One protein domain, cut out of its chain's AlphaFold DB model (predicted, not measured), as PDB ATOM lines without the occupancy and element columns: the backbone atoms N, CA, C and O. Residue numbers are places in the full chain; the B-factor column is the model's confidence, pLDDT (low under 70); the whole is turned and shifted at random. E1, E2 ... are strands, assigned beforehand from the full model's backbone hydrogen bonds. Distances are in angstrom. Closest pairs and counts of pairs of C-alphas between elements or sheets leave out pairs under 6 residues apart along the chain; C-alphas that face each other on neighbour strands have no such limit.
ATOM      1  N   GLY A 122      37.904   4.846 -37.994       91.88
ATOM      2  CA  GLY A 122      36.473   5.084 -37.866       91.88
ATOM      3  C   GLY A 122      36.137   6.527 -37.540       91.88
ATOM      4  O   GLY A 122      37.014   7.339 -37.252       91.88
ATOM      5  N   TRP A 123      34.847   6.818 -37.623       93.19
ATOM      6  CA  TRP A 123      34.282   8.093 -37.211       93.19
ATOM      7  C   TRP A 123      33.964   8.050 -35.720       93.19
ATOM      8  O   TRP A 123      33.466   7.028 -35.257       93.19
ATOM      9  N   ALA A 124      34.261   9.129 -35.009       94.12
ATOM     10  CA  ALA A 124      34.011   9.292 -33.580       94.12
ATOM     11  C   ALA A 124      33.732  10.767 -33.266       94.12
ATOM     12  O   ALA A 124      33.953  11.633 -34.117       94.12
ATOM     13  N   ASP A 125      33.230  11.048 -32.073       95.31
ATOM     14  CA  ASP A 125      33.032  12.395 -31.543       95.31
ATOM     15  C   ASP A 125      34.083  12.707 -30.475       95.31
ATOM     16  O   ASP A 125      33.824  12.679 -29.274       95.31
ATOM     17  N   VAL A 126      35.320  12.976 -30.895       96.31
ATOM     18  CA  VAL A 126      36.394  13.310 -29.942       96.31
ATOM     19  C   VAL A 126      36.389  14.793 -29.578       96.31
ATOM     20  O   VAL A 126      37.026  15.200 -28.601       96.31
ATOM     21  N   GLN A 127      35.675  15.618 -30.352       94.38
ATOM     22  CA  GLN A 127      35.461  17.035 -30.068       94.38
ATOM     23  C   GLN A 127      34.364  17.292 -29.026       94.38
ATOM     24  O   GLN A 127      34.406  18.347 -28.387       94.38
ATOM     25  N   GLY A 128      33.450  16.344 -28.829       92.75
ATOM     26  CA  GLY A 128      32.300  16.453 -27.936       92.75
ATOM     27  C   GLY A 128      31.204  17.366 -28.472       92.75
ATOM     28  O   GLY A 128      30.649  18.185 -27.743       92.75
ATOM     29  N   LEU A 129      30.941  17.270 -29.776       87.75
ATOM     30  CA  LEU A 129      29.939  18.071 -30.485       87.75
ATOM     31  C   LEU A 129      28.569  17.371 -30.551       87.75
ATOM     32  O   LEU A 129      27.591  17.932 -31.045       87.75
ATOM     33  N   GLY A 130      28.474  16.147 -30.042       86.12
ATOM     34  CA  GLY A 130      27.307  15.281 -30.106       86.12
ATOM     35  C   GLY A 130      27.082  14.662 -31.485       86.12
ATOM     36  O   GLY A 130      25.922  14.438 -31.848       86.12
ATOM     37  N   ALA A 131      28.150  14.453 -32.267       86.44
ATOM     38  CA  ALA A 131      28.111  13.787 -33.571       86.44
ATOM     39  C   ALA A 131      29.464  13.161 -33.947       86.44
ATOM     40  O   ALA A 131      30.487  13.843 -33.963       86.44
ATOM     41  N   ALA A 132      29.449  11.889 -34.364       91.44
ATOM     42  CA  ALA A 132      30.636  11.161 -34.812       91.44
ATOM     43  C   ALA A 132      31.135  11.649 -36.190       91.44
ATOM     44  O   ALA A 132      30.908  11.004 -37.227       91.44
ATOM     45  N   ASN A 133      31.781  12.815 -36.209       92.56
ATOM     46  CA  ASN A 133      32.250  13.500 -37.415       92.56
ATOM     47  C   ASN A 133      33.778  13.617 -37.513       92.56
ATOM     48  O   ASN A 133      34.275  14.034 -38.564       92.56
ATOM     49  N   ASP A 134      34.518  13.184 -36.494       94.38
ATOM     50  CA  ASP A 134      35.978  13.156 -36.497       94.38
ATOM     51  C   ASP A 134      36.488  11.825 -37.035       94.38
ATOM     52  O   ASP A 134      36.093  10.756 -36.567       94.38
ATOM     53  N   TYR A 135      37.393  11.860 -38.012       94.56
ATOM     54  CA  TYR A 135      37.967  10.631 -38.553       94.56
ATOM     55  C   TYR A 135      39.222  10.233 -37.781       94.56
ATOM     56  O   TYR A 135      40.315  10.762 -38.012       94.56
ATOM     57  N   CYS A 136      39.073   9.275 -36.874       96.19
ATOM     58  CA  CYS A 136      40.141   8.745 -36.041       96.19
ATOM     59  C   CYS A 136      40.745   7.484 -36.653       96.19
ATOM     60  O   CYS A 136      40.039   6.557 -37.047       96.19
ATOM     61  N   ARG A 137      42.077   7.418 -36.707       96.50
ATOM     62  CA  ARG A 137      42.800   6.251 -37.217       96.50
ATOM     63  C   ARG A 137      44.156   6.065 -36.557       96.50
ATOM     64  O   ARG A 137      44.794   7.023 -36.118       96.50
ATOM     65  N   VAL A 138      44.628   4.823 -36.526       96.88
ATOM     66  CA  VAL A 138      46.008   4.523 -36.132       96.88
ATOM     67  C   VAL A 138      46.925   4.617 -37.345       96.88
ATOM     68  O   VAL A 138      46.741   3.923 -38.347       96.88
ATOM     69  N   ILE A 139      47.954   5.446 -37.226       95.44
ATOM     70  CA  ILE A 139      48.961   5.695 -38.262       95.44
ATOM     71  C   ILE A 139      50.364   5.411 -37.728       95.44
ATOM     72  O   ILE A 139      50.558   5.118 -36.547       95.44
ATOM     73  N   GLY A 140      51.359   5.452 -38.613       93.81
ATOM     74  CA  GLY A 140      52.736   5.083 -38.298       93.81
ATOM     75  C   GLY A 140      52.983   3.568 -38.285       93.81
ATOM     76  O   GLY A 140      52.111   2.742 -38.561       93.81
ATOM     77  N   ARG A 141      54.231   3.170 -38.004       90.06
ATOM     78  CA  ARG A 141      54.684   1.768 -38.085       90.06
ATOM     79  C   ARG A 141      55.445   1.347 -36.835       90.06
ATOM     80  O   ARG A 141      56.130   2.149 -36.199       90.06
ATOM     81  N   SER A 142      55.360   0.059 -36.510       89.69
ATOM     82  CA  SER A 142      56.079  -0.572 -35.394       89.69
ATOM     83  C   SER A 142      55.944   0.214 -34.077       89.69
ATOM     84  O   SER A 142      54.831   0.416 -33.608       89.69
ATOM     85  N   ARG A 143      57.051   0.678 -33.480       89.44
ATOM     86  CA  ARG A 143      57.058   1.436 -32.214       89.44
ATOM     87  C   ARG A 143      56.732   2.925 -32.368       89.44
ATOM     88  O   ARG A 143      56.757   3.650 -31.386       89.44
ATOM     89  N   ARG A 144      56.463   3.389 -33.589       93.31
ATOM     90  CA  ARG A 144      56.111   4.783 -33.900       93.31
ATOM     91  C   ARG A 144      54.644   4.917 -34.311       93.31
ATOM     92  O   ARG A 144      54.309   5.824 -35.060       93.31
ATOM     93  N   LYS A 145      53.792   3.980 -33.885       95.62
ATOM     94  CA  LYS A 145      52.343   4.073 -34.094       95.62
ATOM     95  C   LYS A 145      51.749   5.098 -33.136       95.62
ATOM     96  O   LYS A 145      52.213   5.199 -32.002       95.62
ATOM     97  N   PHE A 146      50.731   5.819 -33.573       97.19
ATOM     98  CA  PHE A 146      49.935   6.709 -32.731       97.19
ATOM     99  C   PHE A 146      48.520   6.818 -33.299       97.19
ATOM    100  O   PHE A 146      48.314   6.638 -34.501       97.19
ATOM    101  N   LEU A 147      47.548   7.050 -32.421       97.75
ATOM    102  CA  LEU A 147      46.182   7.377 -32.801       97.75
ATOM    103  C   LEU A 147      46.139   8.855 -33.190       97.75
ATOM    104  O   LEU A 147      46.713   9.691 -32.492       97.75
ATOM    105  N   SER A 148      45.486   9.168 -34.301       96.88
ATOM    106  CA  SER A 148      45.300  10.535 -34.776       96.88
ATOM    107  C   SER A 148      43.898  10.709 -35.340       96.88
ATOM    108  O   SER A 148      43.441   9.874 -36.125       96.88
ATOM    109  N   CYS A 149      43.253  11.817 -34.992       96.00
ATOM    110  CA  CYS A 149      41.957  12.200 -35.531       96.00
ATOM    111  C   CYS A 149      42.083  13.433 -36.426       96.00
ATOM    112  O   CYS A 149      42.755  14.403 -36.070       96.00
ATOM    113  N   VAL A 150      41.444  13.375 -37.595       94.81
ATOM    114  CA  VAL A 150      41.163  14.555 -38.416       94.81
ATOM    115  C   VAL A 150      39.841  15.121 -37.928       94.81
ATOM    116  O   VAL A 150      38.809  14.462 -38.065       94.81
ATOM    117  N   LEU A 151      39.899  16.309 -37.330       94.06
ATOM    118  CA  LEU A 151      38.740  16.918 -36.691       94.06
ATOM    119  C   LEU A 151      37.765  17.477 -37.727       94.06
ATOM    120  O   LEU A 151      38.186  18.066 -38.734       94.06
ATOM    121  N   ALA A 152      36.474  17.331 -37.469       91.69
ATOM    122  CA  ALA A 152      35.443  17.931 -38.294       91.69
ATOM    123  C   ALA A 152      35.618  19.463 -38.339       91.69
ATOM    124  O   ALA A 152      36.024  20.106 -37.371       91.69
ATOM    125  N   GLY A 153      35.388  20.073 -39.505       87.94
ATOM    126  CA  GLY A 153      35.560  21.525 -39.691       87.94
ATOM    127  C   GLY A 153      37.003  22.046 -39.707       87.94
ATOM    128  O   GLY A 153      37.223  23.184 -40.117       87.94
ATOM    129  N   SER A 154      38.002  21.239 -39.338       87.94
ATOM    130  CA  SER A 154      39.416  21.612 -39.499       87.94
ATOM    131  C   SER A 154      39.816  21.651 -40.977       87.94
ATOM    132  O   SER A 154      39.137  21.074 -41.819       87.94
ATOM    133  N   THR A 155      40.917  22.317 -41.334       83.12
ATOM    134  CA  THR A 155      41.490  22.285 -42.695       83.12
ATOM    135  C   THR A 155      42.913  21.736 -42.666       83.12
ATOM    136  O   THR A 155      43.592  21.810 -41.645       83.12
ATOM    137  N   GLY A 156      43.366  21.173 -43.790       82.00
ATOM    138  CA  GLY A 156      44.676  20.529 -43.887       82.00
ATOM    139  C   GLY A 156      44.655  19.043 -43.518       82.00
ATOM    140  O   GLY A 156      43.603  18.444 -43.324       82.00
ATOM    141  N   GLN A 157      45.844  18.440 -43.489       76.88
ATOM    142  CA  GLN A 157      46.062  17.013 -43.199       76.88
ATOM    143  C   GLN A 157      46.998  16.831 -41.989       76.88
ATOM    144  O   GLN A 157      47.603  15.779 -41.807       76.88
ATOM    145  N   GLU A 158      47.188  17.890 -41.197       80.12
ATOM    146  CA  GLU A 158      48.085  17.886 -40.044       80.12
ATOM    147  C   GLU A 158      47.495  17.110 -38.859       80.12
ATOM    148  O   GLU A 158      46.284  16.921 -38.732       80.12
ATOM    149  N   HIS A 159      48.373  16.627 -37.981       82.00
ATOM    150  CA  HIS A 159      48.010  15.752 -36.869       82.00
ATOM    151  C   HIS A 159      48.005  16.535 -35.557       82.00
ATOM    152  O   HIS A 159      49.017  16.575 -34.858       82.00
ATOM    153  N   PHE A 160      46.868  17.145 -35.220       82.81
ATOM    154  CA  PHE A 160      46.732  17.936 -33.991       82.81
ATOM    155  C   PHE A 160      46.106  17.149 -32.840       82.81
ATOM    156  O   PHE A 160      46.599  17.206 -31.717       82.81
ATOM    157  N   TYR A 161      45.069  16.356 -33.119       95.31
ATOM    158  CA  TYR A 161      44.406  15.538 -32.108       95.31
ATOM    159  C   TYR A 161      45.006  14.131 -32.106       95.31
ATOM    160  O   TYR A 161      44.665  13.289 -32.942       95.31
ATOM    161  N   VAL A 162      45.976  13.894 -31.221       97.56
ATOM    162  CA  VAL A 162      46.817  12.687 -31.251       97.56
ATOM    163  C   VAL A 162      46.960  12.020 -29.890       97.56
ATOM    164  O   VAL A 162      46.786  12.643 -28.845       97.56
ATOM    165  N   SER A 163      47.324  10.739 -29.904       97.88
ATOM    166  CA  SER A 163      47.890  10.049 -28.747       97.88
ATOM    167  C   SER A 163      49.396  10.275 -28.635       97.88
ATOM    168  O   SER A 163      50.047  10.835 -29.515       97.88
ATOM    169  N   THR A 164      49.984   9.729 -27.571       96.19
ATOM    170  CA  THR A 164      51.440   9.605 -27.471       96.19
ATOM    171  C   THR A 164      52.022   8.741 -28.593       96.19
ATOM    172  O   THR A 164      51.385   7.786 -29.058       96.19
ATOM    173  N   LEU A 165      53.253   9.042 -29.006       95.75
ATOM    174  CA  LEU A 165      53.983   8.208 -29.956       95.75
ATOM    175  C   LEU A 165      54.333   6.865 -29.309       95.75
ATOM    176  O   LEU A 165      54.887   6.813 -28.214       95.75
ATOM    177  N   GLY A 166      54.049   5.769 -30.005       95.44
ATOM    178  CA  GLY A 166      54.284   4.424 -29.485       95.44
ATOM    179  C   GLY A 166      53.252   3.985 -28.447       95.44
ATOM    180  O   GLY A 166      53.544   3.089 -27.652       95.44
ATOM    181  N   PHE A 167      52.057   4.588 -28.447       96.62
ATOM    182  CA  PHE A 167      50.944   4.095 -27.637       96.62
ATOM    183  C   PHE A 167      50.655   2.613 -27.931       96.62
ATOM    184  O   PHE A 167      50.990   2.083 -28.994       96.62
ATOM    185  N   GLN A 168      50.040   1.927 -26.973       96.62
ATOM    186  CA  GLN A 168      49.626   0.541 -27.138       96.62
ATOM    187  C   GLN A 168      48.254   0.520 -27.818       96.62
ATOM    188  O   GLN A 168      47.293   0.895 -27.162       96.62
ATOM    189  N   PRO A 169      48.106   0.067 -29.074       95.44
ATOM    190  CA  PRO A 169      46.810   0.078 -29.760       95.44
ATOM    191  C   PRO A 169      45.837  -1.002 -29.260       95.44
ATOM    192  O   PRO A 169      44.640  -0.893 -29.510       95.44
ATOM    193  N   GLY A 170      46.341  -2.004 -28.531       94.94
ATOM    194  CA  GLY A 170      45.581  -3.150 -28.026       94.94
ATOM    195  C   GLY A 170      45.663  -4.389 -28.916       94.94
ATOM    196  O   GLY A 170      46.386  -4.411 -29.915       94.94
ATOM    197  N   TYR A 171      44.957  -5.444 -28.507       94.06
ATOM    198  CA  TYR A 171      44.846  -6.688 -29.268       94.06
ATOM    199  C   TYR A 171      43.974  -6.531 -30.521       94.06
ATOM    200  O   TYR A 171      43.025  -5.745 -30.481       94.06
ATOM    201  N   PRO A 172      44.248  -7.303 -31.593       91.81
ATOM    202  CA  PRO A 172      43.442  -7.307 -32.809       91.81
ATOM    203  C   PRO A 172      41.937  -7.399 -32.569       91.81
ATOM    204  O   PRO A 172      41.506  -8.246 -31.793       91.81
ATOM    205  N   ASP A 173      41.157  -6.550 -33.243       89.00
ATOM    206  CA  ASP A 173      39.686  -6.528 -33.188       89.00
ATOM    207  C   ASP A 173      39.096  -6.278 -31.782       89.00
ATOM    208  O   ASP A 173      38.001  -6.744 -31.465       89.00
ATOM    209  N   THR A 174      39.817  -5.566 -30.907       91.69
ATOM    210  CA  THR A 174      39.348  -5.256 -29.536       91.69
ATOM    211  C   THR A 174      39.194  -3.766 -29.246       91.69
ATOM    212  O   THR A 174      39.007  -3.379 -28.093       91.69
ATOM    213  N   TRP A 175      39.327  -2.929 -30.269       92.69
ATOM    214  CA  TRP A 175      39.305  -1.476 -30.156       92.69
ATOM    215  C   TRP A 175      37.947  -0.890 -30.518       92.69
ATOM    216  O   TRP A 175      37.273  -1.376 -31.426       92.69
ATOM    217  N   PHE A 176      37.590   0.189 -29.837       93.06
ATOM    218  CA  PHE A 176      36.429   1.016 -30.139       93.06
ATOM    219  C   PHE A 176      36.661   2.438 -29.621       93.06
ATOM    220  O   PHE A 176      37.482   2.644 -28.722       93.06
ATOM    221  N   LEU A 177      35.942   3.394 -30.203       93.94
ATOM    222  CA  LEU A 177      35.753   4.725 -29.643       93.94
ATOM    223  C   LEU A 177      34.320   4.829 -29.133       93.94
ATOM    224  O   LEU A 177      33.409   4.376 -29.819       93.94
ATOM    225  N   ARG A 178      34.146   5.291 -27.899       92.69
ATOM    226  CA  ARG A 178      32.836   5.561 -27.299       92.69
ATOM    227  C   ARG A 178      33.025   6.413 -26.061       92.69
ATOM    228  O   ARG A 178      33.985   6.175 -25.335       92.69
ATOM    229  N   ASP A 179      32.097   7.308 -25.785       95.31
ATOM    230  CA  ASP A 179      32.021   7.996 -24.502       95.31
ATOM    231  C   ASP A 179      31.731   6.976 -23.384       95.31
ATOM    232  O   ASP A 179      30.612   6.471 -23.237       95.31
ATOM    233  N   VAL A 180      32.778   6.539 -22.674       94.06
ATOM    234  CA  VAL A 180      32.657   5.508 -21.629       94.06
ATOM    235  C   VAL A 180      32.514   6.137 -20.251       94.06
ATOM    236  O   VAL A 180      31.899   5.516 -19.381       94.06
ATOM    237  N   ASP A 181      33.071   7.328 -20.043       93.19
ATOM    238  CA  ASP A 181      32.975   8.046 -18.773       93.19
ATOM    239  C   ASP A 181      31.944   9.186 -18.759       93.19
ATOM    240  O   ASP A 181      31.787   9.852 -17.734       93.19
ATOM    241  N   ASN A 182      31.153   9.295 -19.827       93.88
ATOM    242  CA  ASN A 182      30.007  10.184 -19.975       93.88
ATOM    243  C   ASN A 182      30.397  11.671 -19.883       93.88
ATOM    244  O   ASN A 182      29.680  12.473 -19.272       93.88
ATOM    245  N   ASP A 183      31.551  12.028 -20.454       93.44
ATOM    246  CA  ASP A 183      32.047  13.408 -20.521       93.44
ATOM    247  C   ASP A 183      31.690  14.129 -21.829       93.44
ATOM    248  O   ASP A 183      32.028  15.304 -22.008       93.44
ATOM    249  N   GLY A 184      30.995  13.433 -22.727       93.88
ATOM    250  CA  GLY A 184      30.590  13.909 -24.035       93.88
ATOM    251  C   GLY A 184      31.605  13.642 -25.140       93.88
ATOM    252  O   GLY A 184      31.318  14.033 -26.265       93.88
ATOM    253  N   ARG A 185      32.764  13.019 -24.880       96.81
ATOM    254  CA  ARG A 185      33.792  12.720 -25.890       96.81
ATOM    255  C   ARG A 185      34.039  11.224 -26.002       96.81
ATOM    256  O   ARG A 185      34.141  10.507 -25.015       96.81
ATOM    257  N   ASP A 186      34.241  10.746 -27.223       97.31
ATOM    258  CA  ASP A 186      34.515   9.332 -27.440       97.31
ATOM    259  C   ASP A 186      35.941   8.921 -27.030       97.31
ATOM    260  O   ASP A 186      36.941   9.384 -27.584       97.31
ATOM    261  N   ASP A 187      36.048   7.952 -26.121       97.88
ATOM    262  CA  ASP A 187      37.313   7.446 -25.594       97.88
ATOM    263  C   ASP A 187      37.858   6.262 -26.388       97.88
ATOM    264  O   ASP A 187      37.136   5.328 -26.734       97.88
ATOM    265  N   TYR A 188      39.180   6.212 -26.585       97.56
ATOM    266  CA  TYR A 188      39.809   5.074 -27.252       97.56
ATOM    267  C   TYR A 188      40.033   3.903 -26.292       97.56
ATOM    268  O   TYR A 188      41.029   3.830 -25.558       97.56
ATOM    269  N   CYS A 189      39.130   2.933 -26.339       96.75
ATOM    270  CA  CYS A 189      39.164   1.740 -25.510       96.75
ATOM    271  C   CYS A 189      39.699   0.536 -26.275       96.75
ATOM    272  O   CYS A 189      39.408   0.336 -27.452       96.75
ATOM    273  N   ARG A 190      40.508  -0.283 -25.596       96.25
ATOM    274  CA  ARG A 190      41.137  -1.462 -26.203       96.25
ATOM    275  C   ARG A 190      41.475  -2.542 -25.190       96.25
ATOM    276  O   ARG A 190      41.761  -2.243 -24.030       96.25
ATOM    277  N   CYS A 191      41.538  -3.796 -25.629       96.50
ATOM    278  CA  CYS A 191      42.040  -4.874 -24.783       96.50
ATOM    279  C   CYS A 191      43.574  -4.819 -24.678       96.50
ATOM    280  O   CYS A 191      44.278  -4.859 -25.690       96.50
ATOM    281  N   VAL A 192      44.104  -4.759 -23.455       96.62
ATOM    282  CA  VAL A 192      45.546  -4.686 -23.154       96.62
ATOM    283  C   VAL A 192      45.936  -5.646 -22.031       96.62
ATOM    284  O   VAL A 192      45.087  -6.187 -21.325       96.62
ATOM    285  N   GLY A 193      47.243  -5.824 -21.823       96.00
ATOM    286  CA  GLY A 193      47.799  -6.710 -20.798       96.00
ATOM    287  C   GLY A 193      48.237  -8.060 -21.364       96.00
ATOM    288  O   GLY A 193      48.364  -8.224 -22.571       96.00
ATOM    289  N   LYS A 194      48.520  -9.024 -20.482       95.38
ATOM    290  CA  LYS A 194      48.812 -10.415 -20.878       95.38
ATOM    291  C   LYS A 194      47.496 -11.157 -21.141       95.38
ATOM    292  O   LYS A 194      46.545 -10.834 -20.440       95.38
ATOM    293  N   PRO A 195      47.436 -12.185 -22.006       92.06
ATOM    294  CA  PRO A 195      46.190 -12.895 -22.332       92.06
ATOM    295  C   PRO A 195      45.341 -13.299 -21.112       92.06
ATOM    296  O   PRO A 195      44.188 -12.903 -21.001       92.06
ATOM    297  N   GLU A 196      45.949 -13.963 -20.126       90.19
ATOM    298  CA  GLU A 196      45.268 -14.442 -18.905       90.19
ATOM    299  C   GLU A 196      44.862 -13.335 -17.917       90.19
ATOM    300  O   GLU A 196      44.145 -13.572 -16.949       90.19
ATOM    301  N   LYS A 197      45.369 -12.115 -18.110       93.81
ATOM    302  CA  LYS A 197      45.100 -10.939 -17.262       93.81
ATOM    303  C   LYS A 197      44.722  -9.730 -18.114       93.81
ATOM    304  O   LYS A 197      45.028  -8.592 -17.756       93.81
ATOM    305  N   SER A 198      44.154  -9.989 -19.289       96.50
ATOM    306  CA  SER A 198      43.821  -8.937 -20.237       96.50
ATOM    307  C   SER A 198      42.591  -8.196 -19.744       96.50
ATOM    308  O   SER A 198      41.704  -8.834 -19.182       96.50
ATOM    309  N   ARG A 199      42.524  -6.890 -19.972       96.19
ATOM    310  CA  ARG A 199      41.365  -6.056 -19.628       96.19
ATOM    311  C   ARG A 199      41.194  -4.951 -20.659       96.19
ATOM    312  O   ARG A 199      42.164  -4.592 -21.332       96.19
ATOM    313  N   ILE A 200      39.985  -4.422 -20.780       96.00
ATOM    314  CA  ILE A 200      39.735  -3.243 -21.604       96.00
ATOM    315  C   ILE A 200      40.185  -2.020 -20.812       96.00
ATOM    316  O   ILE A 200      39.692  -1.773 -19.715       96.00
ATOM    317  N   SER A 201      41.136  -1.283 -21.379       97.75
ATOM    318  CA  SER A 201      41.637  -0.021 -20.845       97.75
ATOM    319  C   SER A 201      41.365   1.089 -21.849       97.75
ATOM    320  O   SER A 201      41.612   0.927 -23.052       97.75
ATOM    321  N   CYS A 202      40.852   2.203 -21.351       98.12
ATOM    322  CA  CYS A 202      40.448   3.355 -22.132       98.12
ATOM    323  C   CYS A 202      41.478   4.474 -21.999       98.12
ATOM    324  O   CYS A 202      42.015   4.759 -20.924       98.12
ATOM    325  N   MET A 203      41.810   5.051 -23.146       98.56
ATOM    326  CA  MET A 203      42.592   6.267 -23.269       98.56
ATOM    327  C   MET A 203      41.607   7.401 -23.491       98.56
ATOM    328  O   MET A 203      41.016   7.487 -24.568       98.56
ATOM    329  N   LYS A 204      41.451   8.236 -22.466       98.31
ATOM    330  CA  LYS A 204      40.449   9.290 -22.469       98.31
ATOM    331  C   LYS A 204      40.687  10.305 -23.587       98.31
ATOM    332  O   LYS A 204      41.845  10.671 -23.841       98.31
ATOM    333  N   ALA A 205      39.617  10.752 -24.236       98.44
ATOM    334  CA  ALA A 205      39.641  11.909 -25.126       98.44
ATOM    335  C   ALA A 205      39.631  13.201 -24.294       98.44
ATOM    336  O   ALA A 205      38.756  13.429 -23.469       98.44
ATOM    337  N   GLY A 206      40.657  14.036 -24.453       97.62
ATOM    338  CA  GLY A 206      40.763  15.328 -23.779       97.62
ATOM    339  C   GLY A 206      40.474  16.501 -24.711       97.62
ATOM    340  O   GLY A 206      40.220  16.335 -25.903       97.62
ATOM    341  N   GLU A 207      40.567  17.715 -24.179       95.44
ATOM    342  CA  GLU A 207      40.345  18.944 -24.947       95.44
ATOM    343  C   GLU A 207      41.431  19.189 -26.010       95.44
ATOM    344  O   GLU A 207      41.151  19.716 -27.085       95.44
ATOM    345  N   HIS A 208      42.676  18.780 -25.743       94.06
ATOM    346  CA  HIS A 208      43.829  19.043 -26.615       94.06
ATOM    347  C   HIS A 208      44.386  17.787 -27.300       94.06
ATOM    348  O   HIS A 208      45.431  17.837 -27.952       94.06
ATOM    349  N   GLY A 209      43.718  16.647 -27.132       96.94
ATOM    350  CA  GLY A 209      44.137  15.352 -27.658       96.94
ATOM    351  C   GLY A 209      43.847  14.227 -26.676       96.94
ATOM    352  O   GLY A 209      43.245  14.420 -25.624       96.94
ATOM    353  N   PHE A 210      44.334  13.032 -26.989       98.44
ATOM    354  CA  PHE A 210      44.180  11.896 -26.089       98.44
ATOM    355  C   PHE A 210      45.141  11.990 -24.902       98.44
ATOM    356  O   PHE A 210      46.297  12.420 -25.044       98.44
ATOM    357  N   TYR A 211      44.696  11.515 -23.739       98.25
ATOM    358  CA  TYR A 211      45.544  11.425 -22.553       98.25
ATOM    359  C   TYR A 211      46.798  10.570 -22.820       98.25
ATOM    360  O   TYR A 211      46.772   9.527 -23.477       98.25
ATOM    361  N   GLY A 212      47.937  11.040 -22.316       95.88
ATOM    362  CA  GLY A 212      49.281  10.525 -22.585       95.88
ATOM    363  C   GLY A 212      50.024  11.256 -23.709       95.88
ATOM    364  O   GLY A 212      51.243  11.107 -23.817       95.88
ATOM    365  N   SER A 213      49.333  12.040 -24.542       96.31
ATOM    366  CA  SER A 213      49.982  12.922 -25.523       96.31
ATOM    367  C   SER A 213      50.752  14.059 -24.839       96.31
ATOM    368  O   SER A 213      50.526  14.366 -23.670       96.31
ATOM    369  N   SER A 214      51.662  14.710 -25.566       93.25
ATOM    370  CA  SER A 214      52.385  15.880 -25.048       93.25
ATOM    371  C   SER A 214      51.486  17.100 -24.835       93.25
ATOM    372  O   SER A 214      51.817  17.937 -24.005       93.25
ATOM    373  N   MET A 215      50.379  17.199 -25.580       92.56
ATOM    374  CA  MET A 215      49.436  18.320 -25.497       92.56
ATOM    375  C   MET A 215      48.454  18.156 -24.334       92.56
ATOM    376  O   MET A 215      48.187  19.121 -23.628       92.56
ATOM    377  N   GLN A 216      47.952  16.937 -24.106       96.31
ATOM    378  CA  GLN A 216      46.995  16.657 -23.030       96.31
ATOM    379  C   GLN A 216      47.677  16.289 -21.701       96.31
ATOM    380  O   GLN A 216      47.156  16.569 -20.625       96.31
ATOM    381  N   GLY A 217      48.843  15.637 -21.756       95.31
ATOM    382  CA  GLY A 217      49.499  15.056 -20.587       95.31
ATOM    383  C   GLY A 217      48.787  13.809 -20.045       95.31
ATOM    384  O   GLY A 217      47.873  13.258 -20.658       95.31
ATOM    385  N   GLY A 218      49.235  13.317 -18.888       96.50
ATOM    386  CA  GLY A 218      48.638  12.156 -18.218       96.50
ATOM    387  C   GLY A 218      49.063  10.797 -18.793       96.50
ATOM    388  O   GLY A 218      50.206  10.608 -19.206       96.50
ATOM    389  N   SER A 219      48.150   9.822 -18.766       97.44
ATOM    390  CA  SER A 219      48.410   8.419 -19.120       97.44
ATOM    391  C   SER A 219      47.439   7.922 -20.187       97.44
ATOM    392  O   SER A 219      46.241   8.172 -20.097       97.44
ATOM    393  N   GLN A 220      47.944   7.115 -21.126       97.88
ATOM    394  CA  GLN A 220      47.119   6.392 -22.107       97.88
ATOM    395  C   GLN A 220      46.244   5.282 -21.491       97.88
ATOM    396  O   GLN A 220      45.452   4.656 -22.194       97.88
ATOM    397  N   PHE A 221      46.475   4.945 -20.222       97.88
ATOM    398  CA  PHE A 221      45.642   4.049 -19.423       97.88
ATOM    399  C   PHE A 221      44.945   4.930 -18.396       97.88
ATOM    400  O   PHE A 221      45.455   5.101 -17.286       97.88
ATOM    401  N   THR A 222      43.878   5.601 -18.822       98.19
ATOM    402  CA  THR A 222      43.186   6.587 -17.992       98.19
ATOM    403  C   THR A 222      42.261   5.883 -17.010       98.19
ATOM    404  O   THR A 222      42.322   6.148 -15.812       98.19
ATOM    405  N   PHE A 223      41.476   4.929 -17.502       98.06
ATOM    406  CA  PHE A 223      40.606   4.085 -16.692       98.06
ATOM    407  C   PHE A 223      40.388   2.727 -17.371       98.06
ATOM    408  O   PHE A 223      40.676   2.546 -18.555       98.06
ATOM    409  N   ASP A 224      39.907   1.753 -16.604       96.56
ATOM    410  CA  ASP A 224      39.628   0.405 -17.090       96.56
ATOM    411  C   ASP A 224      38.121   0.139 -17.067       96.56
ATOM    412  O   ASP A 224      37.436   0.528 -16.122       96.56
ATOM    413  N   LEU A 225      37.609  -0.563 -18.080       93.62
ATOM    414  CA  LEU A 225      36.198  -0.938 -18.134       93.62
ATOM    415  C   LEU A 225      35.928  -2.071 -17.125       93.62
ATOM    416  O   LEU A 225      36.540  -3.146 -17.248       93.62
ATOM    417  N   PRO A 226      35.016  -1.899 -16.152       91.44
ATOM    418  CA  PRO A 226      34.692  -2.948 -15.191       91.44
ATOM    419  C   PRO A 226      34.192  -4.229 -15.873       91.44
ATOM    420  O   PRO A 226      33.526  -4.194 -16.903       91.44
ATOM    421  N   GLY A 227      34.541  -5.394 -15.317       90.31
ATOM    422  CA  GLY A 227      34.102  -6.694 -15.853       90.31
ATOM    423  C   GLY A 227      34.756  -7.118 -17.178       90.31
ATOM    424  O   GLY A 227      34.410  -8.160 -17.731       90.31
ATOM    425  N   SER A 228      35.739  -6.367 -17.680       91.81
ATOM    426  CA  SER A 228      36.389  -6.632 -18.972       91.81
ATOM    427  C   SER A 228      37.554  -7.634 -18.930       91.81
ATOM    428  O   SER A 228      38.263  -7.806 -19.927       91.81
ATOM    429  N   ASN A 229      37.767  -8.310 -17.797       93.56
ATOM    430  CA  ASN A 229      38.842  -9.289 -17.644       93.56
ATOM    431  C   ASN A 229      38.713 -10.436 -18.667       93.56
ATOM    432  O   ASN A 229      37.616 -10.915 -18.960       93.56
ATOM    433  N   GLY A 230      39.845 -10.885 -19.211       91.56
ATOM    434  CA  GLY A 230      39.891 -11.936 -20.233       91.56
ATOM    435  C   GLY A 230      39.378 -11.498 -21.613       91.56
ATOM    436  O   GLY A 230      38.885 -12.328 -22.376       91.56
TER     437      GLY A 230
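This is residues 122 to 230 of the 242 residues of an uncharacterized protein of Lottia gigantea (UniProt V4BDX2). Little regular structure is present: two small three-stranded sheets, E1-E2-E3 and E4-E5-E6, closest at edge strands E1 and E4, with long loops around them. Each is an antiparallel meander, each strand the antiparallel neighbour of the one before. The printed part has 109 residues, no named helix and six strands, E1 to E6 along the chain; it is all strand, with 28 residues in named elements. It is compact, with a radius of gyration of the C-alphas of 13.2 A and spans of 44 by 31 by 25 A.

E2, residues 134 to 139, is the inner strand between E1, residues 122 to 124 (N 122 and O 136, 2.9 A), and E3, residues 146 to 150 (N 137 and O 148, 2.9 A). E5, residues 187 to 192, is inner between E4, residues 176 to 178 (N 176 and O 189, 3.0 A), and E6, residues 199 to 203 (N 190 and O 201, 3.0 A). The closest C-alphas of E1 and E4, Ala 124 and Leu 177, are 6.3 A apart.

E1 begins at C-alpha 122 (36.473, 5.084, -37.866) and E6 ends at C-alpha 203 (42.592, 6.267, -23.269). E2 is 15.1 A long, E5 14.9 A.

The printed part has no cut. The link E3 to E4 is long. No printed residue is under 70 in pLDDT.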